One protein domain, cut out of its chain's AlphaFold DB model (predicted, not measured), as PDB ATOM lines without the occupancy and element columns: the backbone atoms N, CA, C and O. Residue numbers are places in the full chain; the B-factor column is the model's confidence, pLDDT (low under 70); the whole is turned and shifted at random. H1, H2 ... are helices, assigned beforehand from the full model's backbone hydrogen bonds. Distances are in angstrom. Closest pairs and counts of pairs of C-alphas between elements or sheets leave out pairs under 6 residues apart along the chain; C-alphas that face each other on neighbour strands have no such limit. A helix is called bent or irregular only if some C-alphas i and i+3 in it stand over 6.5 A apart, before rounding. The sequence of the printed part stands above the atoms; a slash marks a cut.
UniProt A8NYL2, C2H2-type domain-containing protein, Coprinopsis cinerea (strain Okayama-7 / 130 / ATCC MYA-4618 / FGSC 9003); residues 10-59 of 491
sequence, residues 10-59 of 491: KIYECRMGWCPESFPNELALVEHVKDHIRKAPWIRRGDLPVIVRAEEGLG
ATOM      1  N   LYS A  10     -14.428   5.348 -15.759       45.62
ATOM      2  CA  LYS A  10     -13.839   6.323 -14.853       45.62
ATOM      3  C   LYS A  10     -13.420   5.546 -13.619       45.62
ATOM      4  O   LYS A  10     -14.245   5.220 -12.770       45.62
ATOM      5  N   ILE A  11     -12.140   5.197 -13.566       41.88
ATOM      6  CA  ILE A  11     -11.502   4.714 -12.348       41.88
ATOM      7  C   ILE A  11     -11.443   5.929 -11.424       41.88
ATOM      8  O   ILE A  11     -10.491   6.701 -11.442       41.88
ATOM      9  N   TYR A  12     -12.527   6.169 -10.694       47.25
ATOM     10  CA  TYR A  12     -12.472   7.041  -9.538       47.25
ATOM     11  C   TYR A  12     -11.634   6.287  -8.508       47.25
ATOM     12  O   TYR A  12     -12.019   5.202  -8.075       47.25
ATOM     13  N   GLU A  13     -10.453   6.811  -8.182       59.25
ATOM     14  CA  GLU A  13      -9.685   6.353  -7.027       59.25
ATOM     15  C   GLU A  13     -10.601   6.506  -5.806       59.25
ATOM     16  O   GLU A  13     -10.822   7.625  -5.338       59.25
ATOM     17  N   CYS A  14     -11.237   5.416  -5.346       64.06
ATOM     18  CA  CYS A  14     -12.118   5.511  -4.185       64.06
ATOM     19  C   CYS A  14     -11.239   5.863  -3.000       64.06
ATOM     20  O   CYS A  14     -10.411   5.079  -2.533       64.06
ATOM     21  N   ARG A  15     -11.405   7.089  -2.521       68.88
ATOM     22  CA  ARG A  15     -10.908   7.483  -1.219       68.88
ATOM     23  C   ARG A  15     -11.864   6.840  -0.222       68.88
ATOM     24  O   ARG A  15     -13.058   7.107  -0.291       68.88
ATOM     25  N   MET A  16     -11.353   5.997   0.677       65.75
ATOM     26  CA  MET A  16     -12.150   5.150   1.588       65.75
ATOM     27  C   MET A  16     -13.314   5.880   2.286       65.75
ATOM     28  O   MET A  16     -14.351   5.277   2.540       65.75
ATOM     29  N   GLY A  17     -13.183   7.185   2.548       69.62
ATOM     30  CA  GLY A  17     -14.238   8.000   3.158       69.62
ATOM     31  C   GLY A  17     -15.445   8.328   2.266       69.62
ATOM     32  O   GLY A  17     -16.469   8.736   2.795       69.62
ATOM     33  N   TRP A  18     -15.359   8.176   0.942       72.31
ATOM     34  CA  TRP A  18     -16.428   8.545  -0.012       72.31
ATOM     35  C   TRP A  18     -17.149   7.342  -0.619       72.31
ATOM     36  O   TRP A  18     -18.125   7.492  -1.358       72.31
ATOM     37  N   CYS A  19     -16.683   6.135  -0.309       73.94
ATOM     38  CA  CYS A  19     -17.281   4.923  -0.829       73.94
ATOM     39  C   CYS A  19     -18.771   4.764  -0.411       73.94
ATOM     40  O   CYS A  19     -19.561   4.471  -1.300       73.94
ATOM     41  N   PRO A  20     -19.246   5.044   0.827       73.56
ATOM     42  CA  PRO A  20     -20.656   4.790   1.168       73.56
ATOM     43  C   PRO A  20     -21.672   5.630   0.374       73.56
ATOM     44  O   PRO A  20     -22.773   5.155   0.123       73.56
ATOM     45  N   GLU A  21     -21.309   6.834  -0.075       82.38
ATOM     46  CA  GLU A  21     -22.194   7.697  -0.880       82.38
ATOM     47  C   GLU A  21     -22.178   7.342  -2.375       82.38
ATOM     48  O   GLU A  21     -23.091   7.690  -3.122       82.38
ATOM     49  N   SER A  22     -21.135   6.638  -2.821       87.31
ATOM     50  CA  SER A  22     -20.903   6.339  -4.237       87.31
ATOM     51  C   SER A  22     -21.581   5.049  -4.703       87.31
ATOM     52  O   SER A  22     -21.696   4.821  -5.909       87.31
ATOM     53  N   PHE A  23     -22.032   4.196  -3.774       90.94
ATOM     54  CA  PHE A  23     -22.649   2.913  -4.103       90.94
ATOM     55  C   PHE A  23     -24.152   2.920  -3.806       90.94
ATOM     56  O   PHE A  23     -24.557   3.193  -2.681       90.94
ATOM     57  N   PRO A  24     -24.998   2.548  -4.783       91.00
ATOM     58  CA  PRO A  24     -26.449   2.509  -4.595       91.00
ATOM     59  C   PRO A  24     -26.913   1.342  -3.707       91.00
ATOM     60  O   PRO A  24     -28.088   1.266  -3.364       91.00
ATOM     61  N   ASN A  25     -26.024   0.396  -3.383       96.19
ATOM     62  CA  ASN A  25     -26.340  -0.797  -2.609       96.19
ATOM     63  C   ASN A  25     -25.157  -1.188  -1.709       96.19
ATOM     64  O   ASN A  25     -24.001  -1.126  -2.135       96.19
ATOM     65  N   GLU A  26     -25.458  -1.665  -0.504       91.56
ATOM     66  CA  GLU A  26     -24.492  -2.176   0.472       91.56
ATOM     67  C   GLU A  26     -23.666  -3.338  -0.098       91.56
ATOM     68  O   GLU A  26     -22.456  -3.398   0.100       91.56
ATOM     69  N   LEU A  27     -24.277  -4.219  -0.901       95.25
ATOM     70  CA  LEU A  27     -23.551  -5.316  -1.551       95.25
ATOM     71  C   LEU A  27     -22.462  -4.814  -2.512       95.25
ATOM     72  O   LEU A  27     -21.370  -5.380  -2.543       95.25
ATOM     73  N   ALA A  28     -22.736  -3.735  -3.253       92.19
ATOM     74  CA  ALA A  28     -21.768  -3.134  -4.169       92.19
ATOM     75  C   ALA A  28     -20.631  -2.443  -3.402       92.19
ATOM     76  O   ALA A  28     -19.472  -2.545  -3.800       92.19
ATOM     77  N   LEU A  29     -20.945  -1.814  -2.265       91.56
ATOM     78  CA  LEU A  29     -19.941  -1.270  -1.353       91.56
ATOM     79  C   LEU A  29     -19.039  -2.380  -0.794       91.56
ATOM     80  O   LEU A  29     -17.818  -2.245  -0.814       91.56
ATOM     81  N   VAL A  30     -19.609  -3.496  -0.333       91.62
ATOM     82  CA  VAL A  30     -18.836  -4.623   0.216       91.62
ATOM     83  C   VAL A  30     -17.936  -5.256  -0.847       91.62
ATOM     84  O   VAL A  30     -16.776  -5.565  -0.564       91.62
ATOM     85  N   GLU A  31     -18.436  -5.452  -2.069       94.81
ATOM     86  CA  GLU A  31     -17.627  -5.967  -3.179       94.81
ATOM     87  C   GLU A  31     -16.478  -5.010  -3.519       94.81
ATOM     88  O   GLU A  31     -15.334  -5.439  -3.675       94.81
ATOM     89  N   HIS A  32     -16.753  -3.709  -3.513       92.56
ATOM     90  CA  HIS A  32     -15.749  -2.682  -3.733       92.56
ATOM     91  C   HIS A  32     -14.676  -2.631  -2.630       92.56
ATOM     92  O   HIS A  32     -13.484  -2.554  -2.933       92.56
ATOM     93  N   VAL A  33     -15.059  -2.743  -1.355       89.69
ATOM     94  CA  VAL A  33     -14.110  -2.804  -0.228       89.69
ATOM     95  C   VAL A  33     -13.222  -4.045  -0.330       89.69
ATOM     96  O   VAL A  33     -12.010  -3.957  -0.129       89.69
ATOM     97  N   LYS A  34     -13.784  -5.199  -0.710       91.56
ATOM     98  CA  LYS A  34     -12.991  -6.412  -0.975       91.56
ATOM     99  C   LYS A  34     -11.979  -6.190  -2.097       91.56
ATOM    100  O   LYS A  34     -10.850  -6.669  -2.004       91.56
ATOM    101  N   ASP A  35     -12.364  -5.453  -3.131       92.19
ATOM    102  CA  ASP A  35     -11.476  -5.073  -4.225       92.19
ATOM    103  C   ASP A  35     -10.337  -4.157  -3.762       92.19
ATOM    104  O   ASP A  35      -9.195  -4.350  -4.182       92.19
ATOM    105  N   HIS A  36     -10.610  -3.226  -2.844       88.38
ATOM    106  CA  HIS A  36      -9.577  -2.407  -2.208       88.38
ATOM    107  C   HIS A  36      -8.603  -3.240  -1.383       88.38
ATOM    108  O   HIS A  36      -7.400  -3.070  -1.540       88.38
ATOM    109  N   ILE A  37      -9.093  -4.173  -0.567       86.19
ATOM    110  CA  ILE A  37      -8.232  -5.058   0.233       86.19
ATOM    111  C   ILE A  37      -7.328  -5.900  -0.677       86.19
ATOM    112  O   ILE A  37      -6.151  -6.079  -0.382       86.19
ATOM    113  N   ARG A  38      -7.849  -6.384  -1.811       90.12
ATOM    114  CA  ARG A  38      -7.072  -7.177  -2.780       90.12
ATOM    115  C   ARG A  38      -6.043  -6.357  -3.557       90.12
ATOM    116  O   ARG A  38      -5.000  -6.894  -3.917       90.12
ATOM    117  N   LYS A  39      -6.361  -5.098  -3.874       89.25
ATOM    118  CA  LYS A  39      -5.493  -4.187  -4.642       89.25
ATOM    119  C   LYS A  39      -4.526  -3.404  -3.761       89.25
ATOM    120  O   LYS A  39      -3.560  -2.855  -4.286       89.25
ATOM    121  N   ALA A  40      -4.787  -3.326  -2.459       84.31
ATOM    122  CA  ALA A  40      -3.905  -2.662  -1.523       84.31
ATOM    123  C   ALA A  40      -2.518  -3.321  -1.586       84.31
ATOM    124  O   ALA A  40      -2.421  -4.553  -1.572       84.31
ATOM    125  N   PRO A  41      -1.440  -2.526  -1.688       85.38
ATOM    126  CA  PRO A  41      -0.102  -3.070  -1.581       85.38
ATOM    127  C   PRO A  41       0.022  -3.767  -0.228       85.38
ATOM    128  O   PRO A  41      -0.345  -3.217   0.810       85.38
ATOM    129  N   TRP A  42       0.510  -5.001  -0.261       83.62
ATOM    130  CA  TRP A  42       0.720  -5.786   0.942       83.62
ATOM    131  C   TRP A  42       1.748  -5.063   1.806       83.62
ATOM    132  O   TRP A  42       2.888  -4.862   1.379       83.62
ATOM    133  N   ILE A  43       1.336  -4.659   3.005       87.75
ATOM    134  CA  ILE A  43       2.233  -4.058   3.987       87.75
ATOM    135  C   ILE A  43       3.246  -5.136   4.375       87.75
ATOM    136  O   ILE A  43       2.871  -6.215   4.843       87.75
ATOM    137  N   ARG A  44       4.535  -4.880   4.145       91.88
ATOM    138  CA  ARG A  44       5.575  -5.839   4.522       91.88
ATOM    139  C   ARG A  44       5.707  -5.835   6.039       91.88
ATOM    140  O   ARG A  44       5.586  -4.791   6.670       91.88
ATOM    141  N   ARG A  45       6.044  -6.982   6.642       87.25
ATOM    142  CA  ARG A  45       6.292  -7.059   8.097       87.25
ATOM    143  C   ARG A  45       7.360  -6.067   8.578       87.25
ATOM    144  O   ARG A  45       7.277  -5.603   9.705       87.25
ATOM    145  N   GLY A  46       8.319  -5.710   7.719       92.00
ATOM    146  CA  GLY A  46       9.328  -4.686   8.014       92.00
ATOM    147  C   GLY A  46       8.790  -3.251   8.065       92.00
ATOM    148  O   GLY A  46       9.397  -2.409   8.718       92.00
ATOM    149  N   ASP A  47       7.641  -2.982   7.441       89.62
ATOM    150  CA  ASP A  47       7.016  -1.658   7.421       89.62
ATOM    151  C   ASP A  47       6.097  -1.448   8.636       89.62
ATOM    152  O   ASP A  47       5.826  -0.307   9.003       89.62
ATOM    153  N   LEU A  48       5.654  -2.525   9.307       88.94
ATOM    154  CA  LEU A  48       4.798  -2.437  10.500       88.94
ATOM    155  C   LEU A  48       5.411  -1.564  11.607       88.94
ATOM    156  O   LEU A  48       4.722  -0.660  12.069       88.94
ATOM    157  N   PRO A  49       6.683  -1.748  12.019       89.56
ATOM    158  CA  PRO A  49       7.287  -0.897  13.041       89.56
ATOM    159  C   PRO A  49       7.353   0.579  12.636       89.56
ATOM    160  O   PRO A  49       7.291   1.452  13.495       89.56
ATOM    161  N   VAL A  50       7.482   0.869  11.336       87.38
ATOM    162  CA  VAL A  50       7.512   2.243  10.812       87.38
ATOM    163  C   VAL A  50       6.117   2.861  10.853       87.38
ATOM    164  O   VAL A  50       5.979   4.009  11.266       87.38
ATOM    165  N   ILE A  51       5.094   2.097  10.467       85.06
ATOM    166  CA  ILE A  51       3.691   2.524  10.513       85.06
ATOM    167  C   ILE A  51       3.261   2.763  11.960       85.06
ATOM    168  O   ILE A  51       2.782   3.848  12.260       85.06
ATOM    169  N   VAL A  52       3.525   1.817  12.867       89.69
ATOM    170  CA  VAL A  52       3.215   1.959  14.300       89.69
ATOM    171  C   VAL A  52       3.931   3.176  14.885       89.69
ATOM    172  O   VAL A  52       3.297   4.022  15.504       89.69
ATOM    173  N   ARG A  53       5.228   3.350  14.595       89.25
ATOM    174  CA  ARG A  53       5.984   4.528  15.046       89.25
ATOM    175  C   ARG A  53       5.395   5.840  14.504       89.25
ATOM    176  O   ARG A  53       5.404   6.850  15.206       89.25
ATOM    177  N   ALA A  54       4.908   5.849  13.263       86.75
ATOM    178  CA  ALA A  54       4.257   7.014  12.670       86.75
ATOM    179  C   ALA A  54       2.883   7.301  13.303       86.75
ATOM    180  O   ALA A  54       2.566   8.465  13.544       86.75
ATOM    181  N   GLU A  55       2.096   6.266  13.608       86.31
ATOM    182  CA  GLU A  55       0.790   6.374  14.275       86.31
ATOM    183  C   GLU A  55       0.915   6.828  15.733       86.31
ATOM    184  O   GLU A  55       0.129   7.653  16.195       86.31
ATOM    185  N   GLU A  56       1.953   6.371  16.433       91.62
ATOM    186  CA  GLU A  56       2.295   6.805  17.792       91.62
ATOM    187  C   GLU A  56       2.838   8.246  17.837       91.62
ATOM    188  O   GLU A  56       3.092   8.785  18.913       91.62
ATOM    189  N   GLY A  57       3.054   8.884  16.679       84.81
ATOM    190  CA  GLY A  57       3.662  10.214  16.591       84.81
ATOM    191  C   GLY A  57       5.131  10.249  17.032       84.81
ATOM    192  O   GLY A  57       5.698  11.327  17.193       84.81
ATOM    193  N   LEU A  58       5.752   9.080  17.220       79.94
ATOM    194  CA  LEU A  58       7.157   8.910  17.599       79.94
ATOM    195  C   LEU A  58       8.086   8.867  16.385       79.94
ATOM    196  O   LEU A  58       9.311   8.888  16.519       79.94
ATOM    197  N   GLY A  59       7.516   8.781  15.185       69.31
ATOM    198  CA  GLY A  59       8.254   8.972  13.953       69.31
ATOM    199  C   GLY A  59       8.674  10.421  13.942       69.31
ATOM    200  O   GLY A  59       7.792  11.275  13.921       69.31
TER     201      GLY A  59
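Overview. This is residues 10 to 59 of the 491 residues of the protein "C2H2-type domain-containing protein" of Coprinopsis cinerea (strain Okayama-7 / 130 / ATCC MYA-4618 / FGSC 9003) (UniProt A8NYL2). The model is a loose string of helices with no common core: the longest helix, H2, with the very short H1 at the corner near its first residues, makes one end, and the lone helix H3 makes the other, with the link of residues 40 to 47 strung between H2 and H3. H3 touches no helix, and residues 37 to 42, of which 37 to 39 belong to H2, stand free where H2 gives way to that link. The printed part has 50 residues with three named helices, in the order H1, H2, H3 along the chain, and no named strand; the class is all helix, with 26 of the 50 residues in the helices. The whole is only just loose, close to extended, with a radius of gyration of the C-alphas of 14.6 A, and its outline is only just elongated, with spans of 40 by 20 by 20 A.

Arrangement. The longest helix is H2, residues 26 to 39. It touches H1, residues 19 to 22, only at the corner by their link, and only just, with 3 pairs of C-alphas within 8 A. The closest C-alphas of the two are those of Pro 20 and Leu 29, 6.6 A apart, and the centres of the two helices are 11.4 A apart. H2 touches H1 with its residues 26 to 29 alone. H3, residues 48 to 55, follows H2 in the chain, yet the two are apart: no C-alpha of the one is within 8 A of the other. H1 and H3 are apart by the same test. In H2 and H3 every pair of O of residue i and N of residue i+4 is within hydrogen-bond range. H1 has 4 residues and is too short for such a pair; its 1 pair of O of residue i and N of residue i+3 is within range.

Along the chain. H2 runs from Glu 26 to Lys 39, 14 residues, and measures 19.8 A from first to last C-alpha. Its C-alpha 26 is at (-24.492, -2.176, 0.472) and its C-alpha 39 at (-5.493, -4.187, -4.642), with most of the change in x. H1 comes before it, 4 residues from Cys 19, with its C-alpha at (-17.281, 4.923, -0.829), to Ser 22, and measures 5.2 A. H3 has 8 residues from Leu 48 to Glu 55 and measures 10.4 A; its C-alpha 55 is at (0.790, 6.374, 14.275). No helix is bent or irregular.

Size, cuts and confidence. The two C-alphas farthest apart are those of Pro 24, between H1 and H2, and Leu 58, after H3, at 40.8 A. The first and last printed C-alphas, those of Lys 10 and Gly 59, are 36.4 A apart. The printed part has no cut. The link from H1 to H2, with 3 residues between them, is tight; the link from H2 to H3, with 8 residues between them, is short but not tight; no link is long. Residues 52 to 57, of which 52 to 55 belong to H3, also stand free. Without the stretches that stand free, the remaining 38 residues still span 40 by 19 by 17 A, with a radius of gyration of 14.4 A. The mean pLDDT of the printed part is 82.7. It is under 70 at residues 10 to 17, which come before H1, and at residue 59. The mean pLDDT is 91 in H2, 88 in H3 and 79 in H1.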